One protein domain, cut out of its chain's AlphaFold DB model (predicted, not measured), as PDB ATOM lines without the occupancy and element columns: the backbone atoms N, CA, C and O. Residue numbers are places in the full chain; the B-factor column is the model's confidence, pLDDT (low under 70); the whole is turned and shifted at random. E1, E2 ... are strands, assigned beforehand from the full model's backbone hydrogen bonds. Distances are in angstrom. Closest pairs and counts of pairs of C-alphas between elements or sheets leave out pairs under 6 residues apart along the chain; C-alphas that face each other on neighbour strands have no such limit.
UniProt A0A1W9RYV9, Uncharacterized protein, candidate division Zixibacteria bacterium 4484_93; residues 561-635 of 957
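AT A GLANCE: This is residues 561 to 635 of the 957 residues of an uncharacterized protein of candidate division Zixibacteria bacterium 4484_93 (UniProt A0A1W9RYV9). A long, twisted hairpin of E5 and E6 runs along a slender rod, and a smaller sheet of E1, E3 and E4 stands loosely and only partly face to face with it. The short strand E2 pairs with the last residues of E6 near one end of the rod, and the link between E5 and E6, residues 614 to 624, makes the other end. The printed part has 75 residues with no named helix and six named strands, E1 to E6 in order along the chain; the class is all strand. One sheet has the order E2, E6, E5 and is mixed, and the other has the order E1, E3, E4 and is antiparallel. The whole is loose, with a radius of gyration of the C-alphas of 14.8 A and spans of 48 by 19 by 16 A.

HOW THE PARTS SIT: E5, residues 604 to 613, and E6, residues 625 to 634, form a hairpin, antiparallel at 164 degrees. N 609 and O 628 are 2.8 A apart and N 605 and O 632 are 2.9 A apart, both within hydrogen-bond range. E2, residues 570 to 572, is parallel to E6 at 56 degrees, with N 572 and O 633 2.8 A apart, within hydrogen-bond range. This sheet is twisted, its C-alphas lying up to 4.5 A off the best plane; E6 is its inner strand. In the other sheet the inner strand is E3, residues 579 to 584. E1, residues 561 to 565, is antiparallel to E3 at 163 degrees, with N 565 and O 580 2.8 A apart, within hydrogen-bond range. E3 and E4, residues 589 to 594, form a hairpin, antiparallel at 172 degrees, with N 594 and O 579 2.8 A apart, within hydrogen-bond range. Between the two sheets, the closest C-alphas of E1 and E6 are those of Phe 561 and Phe 628, 7.5 A apart. E3 and E5 are only just apart, at 8.4 A; E4 and E6 are apart.

IN THESE COORDINATES: E1 begins at C-alpha 561, (174.316, 178.760, 128.233). E3 and E4 each measure 16.7 A from first to last C-alpha. E5 measures 27.1 A, from C-alpha 604 at (182.717, 166.886, 112.950). E6 measures 30.2 A and ends at C-alpha 634, (188.297, 165.705, 116.066). E1 and E2 are shorter, 11.2 A and 6.8 A.

THE WHOLE: The two C-alphas farthest apart are those of Asn 601 and Tyr 620, 48.3 A. The printed part has no cut. The link from E5 to E6, 11 residues, is long. The mean pLDDT of the printed part is 78.4; residues 586 to 597 are under 70, and E4 has a mean of 54.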
ATOM      1  N   PHE A 561     173.168 179.649 128.416       80.56
ATOM      2  CA  PHE A 561     174.316 178.760 128.233       80.56
ATOM      3  C   PHE A 561     175.613 179.573 128.215       80.56
ATOM      4  O   PHE A 561     175.677 180.590 127.521       80.56
ATOM      5  N   ASP A 562     176.638 179.108 128.926       81.12
ATOM      6  CA  ASP A 562     177.988 179.690 128.917       81.12
ATOM      7  C   ASP A 562     179.069 178.590 129.004       81.12
ATOM      8  O   ASP A 562     178.751 177.415 129.197       81.12
ATOM      9  N   ASP A 563     180.343 178.951 128.816       81.69
ATOM     10  CA  ASP A 563     181.522 178.069 128.963       81.69
ATOM     11  C   ASP A 563     181.401 176.683 128.267       81.69
ATOM     12  O   ASP A 563     181.832 175.643 128.772       81.69
ATOM     13  N   ALA A 564     180.839 176.660 127.051       84.00
ATOM     14  CA  ALA A 564     180.749 175.454 126.223       84.00
ATOM     15  C   ALA A 564     182.140 174.850 125.930       84.00
ATOM     16  O   ALA A 564     183.054 175.539 125.468       84.00
ATOM     17  N   TYR A 565     182.288 173.543 126.163       83.50
ATOM     18  CA  TYR A 565     183.547 172.808 126.059       83.50
ATOM     19  C   TYR A 565     183.372 171.478 125.286       83.50
ATOM     20  O   TYR A 565     182.460 170.712 125.607       83.50
ATOM     21  N   PRO A 566     184.234 171.149 124.299       89.06
ATOM     22  CA  PRO A 566     185.263 172.009 123.708       89.06
ATOM     23  C   PRO A 566     184.655 173.297 123.125       89.06
ATOM     24  O   PRO A 566     183.501 173.254 122.691       89.06
ATOM     25  N   PRO A 567     185.378 174.436 123.126       85.31
ATOM     26  CA  PRO A 567     184.821 175.702 122.661       85.31
ATOM     27  C   PRO A 567     184.382 175.647 121.196       85.31
ATOM     28  O   PRO A 567     184.927 174.879 120.398       85.31
ATOM     29  N   MET A 568     183.402 176.476 120.842       85.81
ATOM     30  CA  MET A 568     182.790 176.459 119.514       85.81
ATOM     31  C   MET A 568     183.825 176.637 118.391       85.81
ATOM     32  O   MET A 568     184.685 177.515 118.447       85.81
ATOM     33  N   ASP A 569     183.713 175.774 117.384       82.25
ATOM     34  CA  ASP A 569     184.548 175.666 116.184       82.25
ATOM     35  C   ASP A 569     186.047 175.404 116.455       82.25
ATOM     36  O   ASP A 569     186.898 175.662 115.601       82.25
ATOM     37  N   THR A 570     186.385 174.840 117.623       84.56
ATOM     38  CA  THR A 570     187.754 174.390 117.945       84.56
ATOM     39  C   THR A 570     188.046 172.949 117.511       84.56
ATOM     40  O   THR A 570     187.149 172.155 117.219       84.56
ATOM     41  N   VAL A 571     189.338 172.611 117.472       83.56
ATOM     42  CA  VAL A 571     189.860 171.272 117.169       83.56
ATOM     43  C   VAL A 571     190.332 170.596 118.458       83.56
ATOM     44  O   VAL A 571     190.927 171.246 119.318       83.56
ATOM     45  N   VAL A 572     190.097 169.287 118.591       86.69
ATOM     46  CA  VAL A 572     190.615 168.465 119.693       86.69
ATOM     47  C   VAL A 572     191.371 167.233 119.193       86.69
ATOM     48  O   VAL A 572     190.893 166.479 118.345       86.69
ATOM     49  N   HIS A 573     192.538 166.988 119.792       82.38
ATOM     50  CA  HIS A 573     193.442 165.880 119.451       82.38
ATOM     51  C   HIS A 573     193.294 164.687 120.413       82.38
ATOM     52  O   HIS A 573     194.268 164.091 120.868       82.38
ATOM     53  N   THR A 574     192.056 164.360 120.792       80.12
ATOM     54  CA  THR A 574     191.737 163.222 121.669       80.12
ATOM     55  C   THR A 574     190.480 162.501 121.179       80.12
ATOM     56  O   THR A 574     189.493 163.167 120.867       80.12
ATOM     57  N   PRO A 575     190.460 161.154 121.133       80.12
ATOM     58  CA  PRO A 575     189.264 160.399 120.759       80.12
ATOM     59  C   PRO A 575     188.158 160.487 121.818       80.12
ATOM     60  O   PRO A 575     187.022 160.130 121.533       80.12
ATOM     61  N   THR A 576     188.469 160.926 123.041       82.69
ATOM     62  CA  THR A 576     187.509 161.073 124.146       82.69
ATOM     63  C   THR A 576     187.679 162.452 124.799       82.69
ATOM     64  O   THR A 576     188.297 162.551 125.867       82.69
ATOM     65  N   PRO A 577     187.200 163.536 124.163       82.06
ATOM     66  CA  PRO A 577     187.086 164.830 124.821       82.06
ATOM     67  C   PRO A 577     186.025 164.755 125.929       82.06
ATOM     68  O   PRO A 577     185.055 164.000 125.831       82.06
ATOM     69  N   VAL A 578     186.196 165.555 126.982       80.38
ATOM     70  CA  VAL A 578     185.073 165.909 127.863       80.38
ATOM     71  C   VAL A 578     184.171 166.853 127.074       80.38
ATOM     72  O   VAL A 578     184.687 167.732 126.385       80.38
ATOM     73  N   ILE A 579     182.855 166.665 127.157       83.31
ATOM     74  CA  ILE A 579     181.867 167.559 126.550       83.31
ATOM     75  C   ILE A 579     181.024 168.142 127.679       83.31
ATOM     76  O   ILE A 579     180.513 167.399 128.513       83.31
ATOM     77  N   GLY A 580     180.866 169.458 127.715       81.94
ATOM     78  CA  GLY A 580     180.069 170.133 128.732       81.94
ATOM     79  C   GLY A 580     179.659 171.531 128.298       81.94
ATOM     80  O   GLY A 580     180.199 172.078 127.342       81.94
ATOM     81  N   VAL A 581     178.683 172.086 128.998       83.12
ATOM     82  CA  VAL A 581     178.275 173.488 128.897       83.12
ATOM     83  C   VAL A 581     177.619 173.860 130.222       83.12
ATOM     84  O   VAL A 581     176.893 173.045 130.807       83.12
ATOM     85  N   ASP A 582     177.884 175.064 130.713       77.94
ATOM     86  CA  ASP A 582     177.243 175.549 131.925       77.94
ATOM     87  C   ASP A 582     175.845 176.062 131.573       77.94
ATOM     88  O   ASP A 582     175.679 176.888 130.674       77.94
ATOM     89  N   ILE A 583     174.831 175.546 132.272       77.81
ATOM     90  CA  ILE A 583     173.441 175.985 132.134       77.81
ATOM     91  C   ILE A 583     173.077 176.756 133.401       77.81
ATOM     92  O   ILE A 583     172.999 176.194 134.499       77.81
ATOM     93  N   PHE A 584     172.865 178.058 133.251       71.88
ATOM     94  CA  PHE A 584     172.494 178.952 134.339       71.88
ATOM     95  C   PHE A 584     171.122 179.554 134.062       71.88
ATOM     96  O   PHE A 584     170.934 180.214 133.049       71.88
ATOM     97  N   ASP A 585     170.183 179.423 134.986       71.62
ATOM     98  CA  ASP A 585     169.128 180.413 135.169       71.62
ATOM     99  C   ASP A 585     169.449 181.207 136.462       71.62
ATOM    100  O   ASP A 585     170.179 180.742 137.348       71.62
ATOM    101  N   ALA A 586     169.004 182.465 136.543       65.06
ATOM    102  CA  ALA A 586     169.330 183.372 137.651       65.06
ATOM    103  C   ALA A 586     168.681 182.976 138.998       65.06
ATOM    104  O   ALA A 586     169.055 183.502 140.052       65.06
ATOM    105  N   ILE A 587     167.708 182.069 138.955       64.44
ATOM    106  CA  ILE A 587     166.886 181.548 140.044       64.44
ATOM    107  C   ILE A 587     167.185 180.045 140.266       64.44
ATOM    108  O   ILE A 587     167.156 179.593 141.416       64.44
ATOM    109  N   SER A 588     167.597 179.287 139.237       46.47
ATOM    110  CA  SER A 588     168.174 177.934 139.364       46.47
ATOM    111  C   SER A 588     169.332 177.628 138.383       46.47
ATOM    112  O   SER A 588     169.246 177.819 137.177       46.47
ATOM    113  N   GLY A 589     170.460 177.113 138.895       46.72
ATOM    114  CA  GLY A 589     171.648 176.775 138.089       46.72
ATOM    115  C   GLY A 589     171.969 175.277 138.079       46.72
ATOM    116  O   GLY A 589     171.929 174.633 139.130       46.72
ATOM    117  N   MET A 590     172.334 174.725 136.914       53.59
ATOM    118  CA  MET A 590     172.636 173.300 136.726       53.59
ATOM    119  C   MET A 590     173.767 173.071 135.704       53.59
ATOM    120  O   MET A 590     173.565 173.123 134.497       53.59
ATOM    121  N   HIS A 591     174.954 172.712 136.190       50.75
ATOM    122  CA  HIS A 591     176.071 172.274 135.343       50.75
ATOM    123  C   HIS A 591     175.804 170.885 134.726       50.75
ATOM    124  O   HIS A 591     175.407 169.961 135.445       50.75
ATOM    125  N   LEU A 592     176.058 170.723 133.420       59.09
ATOM    126  CA  LEU A 592     175.866 169.468 132.683       59.09
ATOM    127  C   LEU A 592     177.183 168.970 132.060       59.09
ATOM    128  O   LEU A 592     177.627 169.468 131.026       59.09
ATOM    129  N   GLU A 593     177.764 167.925 132.653       50.56
ATOM    130  CA  GLU A 593     178.956 167.234 132.140       50.56
ATOM    131  C   GLU A 593     178.570 165.921 131.430       50.56
ATOM    132  O   GLU A 593     177.876 165.071 131.996       50.56
ATOM    133  N   ILE A 594     179.052 165.719 130.201       60.38
ATOM    134  CA  ILE A 594     178.907 164.480 129.428       60.38
ATOM    135  C   ILE A 594     180.288 163.838 129.244       60.38
ATOM    136  O   ILE A 594     181.172 164.360 128.562       60.38
ATOM    137  N   THR A 595     180.459 162.648 129.822       55.44
ATOM    138  CA  THR A 595     181.701 161.864 129.760       55.44
ATOM    139  C   THR A 595     181.467 160.473 129.166       55.44
ATOM    140  O   THR A 595     180.374 159.913 129.240       55.44
ATOM    141  N   GLY A 596     182.512 159.891 128.565       55.19
ATOM    142  CA  GLY A 596     182.490 158.510 128.061       55.19
ATOM    143  C   GLY A 596     182.002 158.315 126.618       55.19
ATOM    144  O   GLY A 596     181.783 157.172 126.217       55.19
ATOM    145  N   VAL A 597     181.859 159.386 125.830       69.25
ATOM    146  CA  VAL A 597     181.663 159.303 124.369       69.25
ATOM    147  C   VAL A 597     183.029 159.213 123.671       69.25
ATOM    148  O   VAL A 597     184.010 159.775 124.161       69.25
ATOM    149  N   SER A 598     183.107 158.492 122.548       76.19
ATOM    150  CA  SER A 598     184.334 158.319 121.759       76.19
ATOM    151  C   SER A 598     184.114 158.608 120.274       76.19
ATOM    152  O   SER A 598     183.162 158.079 119.697       76.19
ATOM    153  N   PHE A 599     185.030 159.359 119.665       83.69
ATOM    154  CA  PHE A 599     184.976 159.839 118.283       83.69
ATOM    155  C   PHE A 599     186.161 159.332 117.446       83.69
ATOM    156  O   PHE A 599     187.156 158.830 117.975       83.69
ATOM    157  N   SER A 600     186.032 159.455 116.129       82.94
ATOM    158  CA  SER A 600     186.994 159.021 115.112       82.94
ATOM    159  C   SER A 600     187.803 160.197 114.558       82.94
ATOM    160  O   SER A 600     187.418 161.356 114.698       82.94
ATOM    161  N   ASN A 601     188.919 159.904 113.883       81.25
ATOM    162  CA  ASN A 601     189.680 160.929 113.166       81.25
ATOM    163  C   ASN A 601     188.850 161.517 112.012       81.25
ATOM    164  O   ASN A 601     188.357 160.759 111.174       81.25
ATOM    165  N   GLY A 602     188.735 162.844 111.954       75.44
ATOM    166  CA  GLY A 602     187.936 163.564 110.962       75.44
ATOM    167  C   GLY A 602     186.460 163.753 111.324       75.44
ATOM    168  O   GLY A 602     185.714 164.291 110.505       75.44
ATOM    169  N   ASP A 603     186.015 163.337 112.517       83.06
ATOM    170  CA  ASP A 603     184.636 163.577 112.948       83.06
ATOM    171  C   ASP A 603     184.396 165.083 113.175       83.06
ATOM    172  O   ASP A 603     185.123 165.757 113.907       83.06
ATOM    173  N   THR A 604     183.331 165.607 112.562       85.31
ATOM    174  CA  THR A 604     182.717 166.886 112.950       85.31
ATOM    175  C   THR A 604     181.606 166.580 113.942       85.31
ATOM    176  O   THR A 604     180.656 165.874 113.599       85.31
ATOM    177  N   VAL A 605     181.727 167.087 115.165       83.19
ATOM    178  CA  VAL A 605     180.794 166.809 116.257       83.19
ATOM    179  C   VAL A 605     179.922 168.036 116.491       83.19
ATOM    180  O   VAL A 605     180.405 169.073 116.932       83.19
ATOM    181  N   GLU A 606     178.631 167.905 116.197       87.44
ATOM    182  CA  GLU A 606     177.594 168.863 116.590       87.44
ATOM    183  C   GLU A 606     176.933 168.359 117.880       87.44
ATOM    184  O   GLU A 606     176.404 167.244 117.928       87.44
ATOM    185  N   VAL A 607     176.981 169.166 118.939       83.62
ATOM    186  CA  VAL A 607     176.335 168.889 120.225       83.62
ATOM    187  C   VAL A 607     175.158 169.842 120.368       83.62
ATOM    188  O   VAL A 607     175.355 171.052 120.399       83.62
ATOM    189  N   CYS A 608     173.939 169.305 120.459       82.19
ATOM    190  CA  CYS A 608     172.708 170.088 120.580       82.19
ATOM    191  C   CYS A 608     171.941 169.757 121.864       82.19
ATOM    192  O   CYS A 608     171.460 168.634 122.042       82.19
ATOM    193  N   ILE A 609     171.726 170.770 122.699       83.38
ATOM    194  CA  ILE A 609     170.676 170.783 123.716       83.38
ATOM    195  C   ILE A 609     169.389 171.222 123.014       83.38
ATOM    196  O   ILE A 609     169.229 172.382 122.641       83.38
ATOM    197  N   LEU A 610     168.495 170.257 122.776       77.31
ATOM    198  CA  LEU A 610     167.259 170.460 122.006       77.31
ATOM    199  C   LEU A 610     166.163 171.193 122.792       77.31
ATOM    200  O   LEU A 610     165.316 171.831 122.177       77.31
ATOM    201  N   HIS A 611     166.186 171.056 124.117       77.06
ATOM    202  CA  HIS A 611     165.281 171.690 125.068       77.06
ATOM    203  C   HIS A 611     166.043 171.914 126.375       77.06
ATOM    204  O   HIS A 611     166.715 170.995 126.854       77.06
ATOM    205  N   ALA A 612     165.909 173.099 126.952       79.62
ATOM    206  CA  ALA A 612     166.362 173.430 128.295       79.62
ATOM    207  C   ALA A 612     165.251 174.236 128.962       79.62
ATOM    208  O   ALA A 612     165.088 175.427 128.703       79.62
ATOM    209  N   TRP A 613     164.464 173.534 129.774       79.31
ATOM    210  CA  TRP A 613     163.353 174.094 130.529       79.31
ATOM    211  C   TRP A 613     163.844 174.627 131.873       79.31
ATOM    212  O   TRP A 613     164.664 173.983 132.533       79.31
ATOM    213  N   ASP A 614     163.299 175.765 132.286       77.94
ATOM    214  CA  ASP A 614     163.254 176.153 133.695       77.94
ATOM    215  C   ASP A 614     162.334 175.200 134.499       77.94
ATOM    216  O   ASP A 614     161.774 174.221 133.990       77.94
ATOM    217  N   SER A 615     162.205 175.450 135.804       81.50
ATOM    218  CA  SER A 615     161.365 174.648 136.703       81.50
ATOM    219  C   SER A 615     160.439 175.538 137.545       81.50
ATOM    220  O   SER A 615     160.590 175.578 138.775       81.50
ATOM    221  N   PRO A 616     159.470 176.248 136.925       85.31
ATOM    222  CA  PRO A 616     158.504 177.072 137.643       85.31
ATOM    223  C   PRO A 616     157.722 176.229 138.657       85.31
ATOM    224  O   PRO A 616     157.501 175.030 138.487       85.31
ATOM    225  N   THR A 617     157.276 176.865 139.738       85.50
ATOM    226  CA  THR A 617     156.495 176.190 140.787       85.50
ATOM    227  C   THR A 617     155.071 175.867 140.327       85.50
ATOM    228  O   THR A 617     154.435 174.979 140.895       85.50
ATOM    229  N   TYR A 618     154.573 176.564 139.301       86.50
ATOM    230  CA  TYR A 618     153.194 176.459 138.833       86.50
ATOM    231  C   TYR A 618     153.092 176.024 137.367       86.50
ATOM    232  O   TYR A 618     153.575 176.711 136.472       86.50
ATOM    233  N   ASP A 619     152.341 174.950 137.117       84.56
ATOM    234  CA  ASP A 619     151.960 174.450 135.782       84.56
ATOM    235  C   ASP A 619     150.761 175.243 135.198       84.56
ATOM    236  O   ASP A 619     149.776 174.682 134.717       84.56
ATOM    237  N   TYR A 620     150.780 176.577 135.341       85.62
ATOM    238  CA  TYR A 620     149.741 177.477 134.801       85.62
ATOM    239  C   TYR A 620     150.112 178.016 133.413       85.62
ATOM    240  O   TYR A 620     149.239 178.232 132.571       85.62
ATOM    241  N   CYS A 621     151.411 178.212 133.185       85.31
ATOM    242  CA  CYS A 621     152.024 178.527 131.903       85.31
ATOM    243  C   CYS A 621     153.102 177.476 131.613       85.31
ATOM    244  O   CYS A 621     153.542 176.764 132.514       85.31
ATOM    245  N   ALA A 622     153.510 177.350 130.350       83.00
ATOM    246  CA  ALA A 622     154.605 176.450 130.004       83.00
ATOM    247  C   ALA A 622     155.925 176.929 130.648       83.00
ATOM    248  O   ALA A 622     156.113 178.142 130.779       83.00
ATOM    249  N   PRO A 623     156.839 176.010 131.002       84.44
ATOM    250  CA  PRO A 623     158.240 176.333 131.255       84.44
ATOM    251  C   PRO A 623     158.847 177.187 130.129       84.44
ATOM    252  O   PRO A 623     158.532 176.978 128.951       84.44
ATOM    253  N   ASN A 624     159.719 178.133 130.478       81.75
ATOM    254  CA  ASN A 624     160.536 178.857 129.511       81.75
ATOM    255  C   ASN A 624     161.542 177.873 128.884       81.75
ATOM    256  O   ASN A 624     162.282 177.195 129.593       81.75
ATOM    257  N   ASP A 625     161.561 177.781 127.551       82.12
ATOM    258  CA  ASP A 625     162.362 176.807 126.795       82.12
ATOM    259  C   ASP A 625     163.354 177.502 125.859       82.12
ATOM    260  O   ASP A 625     163.047 178.518 125.229       82.12
ATOM    261  N   THR A 626     164.534 176.910 125.716       83.69
ATOM    262  CA  THR A 626     165.564 177.331 124.770       83.69
ATOM    263  C   THR A 626     166.328 176.127 124.217       83.69
ATOM    264  O   THR A 626     166.289 175.024 124.759       83.69
ATOM    265  N   SER A 627     167.054 176.339 123.123       83.56
ATOM    266  CA  SER A 627     167.944 175.338 122.537       83.56
ATOM    267  C   SER A 627     169.272 175.965 122.133       83.56
ATOM    268  O   SER A 627     169.336 177.128 121.735       83.56
ATOM    269  N   PHE A 628     170.338 175.178 122.240       85.19
ATOM    270  CA  PHE A 628     171.697 175.599 121.921       85.19
ATOM    271  C   PHE A 628     172.454 174.450 121.272       85.19
ATOM    272  O   PHE A 628     172.412 173.318 121.755       85.19
ATOM    273  N   CYS A 629     173.143 174.751 120.176       86.81
ATOM    274  CA  CYS A 629     174.018 173.819 119.484       86.81
ATOM    275  C   CYS A 629     175.399 174.447 119.322       86.81
ATOM    276  O   CYS A 629     175.495 175.622 118.960       86.81
ATOM    277  N   TRP A 630     176.451 173.658 119.525       89.56
ATOM    278  CA  TRP A 630     177.818 174.046 119.194       89.56
ATOM    279  C   TRP A 630     178.568 172.912 118.497       89.56
ATOM    280  O   TRP A 630     178.202 171.739 118.592       89.56
ATOM    281  N   THR A 631     179.607 173.290 117.766       87.31
ATOM    282  CA  THR A 631     180.401 172.414 116.905       87.31
ATOM    283  C   THR A 631     181.851 172.354 117.366       87.31
ATOM    284  O   THR A 631     182.398 173.356 117.818       87.31
ATOM    285  N   PHE A 632     182.485 171.190 117.228       88.25
ATOM    286  CA  PHE A 632     183.938 171.023 117.328       88.25
ATOM    287  C   PHE A 632     184.425 169.898 116.399       88.25
ATOM    288  O   PHE A 632     183.635 169.085 115.911       88.25
ATOM    289  N   TYR A 633     185.732 169.846 116.142       84.88
ATOM    290  CA  TYR A 633     186.353 168.920 115.189       84.88
ATOM    291  C   TYR A 633     187.364 167.992 115.874       84.88
ATOM    292  O   TYR A 633     188.090 168.416 116.771       84.88
ATOM    293  N   VAL A 634     187.440 166.731 115.445       84.19
ATOM    294  CA  VAL A 634     188.297 165.705 116.066       84.19
ATOM    295  C   VAL A 634     189.424 165.298 115.111       84.19
ATOM    296  O   VAL A 634     189.180 164.610 114.120       84.19
ATOM    297  N   MET A 635     190.662 165.700 115.413       82.12
ATOM    298  CA  MET A 635     191.842 165.496 114.552       82.12
ATOM    299  C   MET A 635     192.920 164.708 115.303       82.12
ATOM    300  O   MET A 635     193.609 165.240 116.171       82.12
TER     301      MET A 635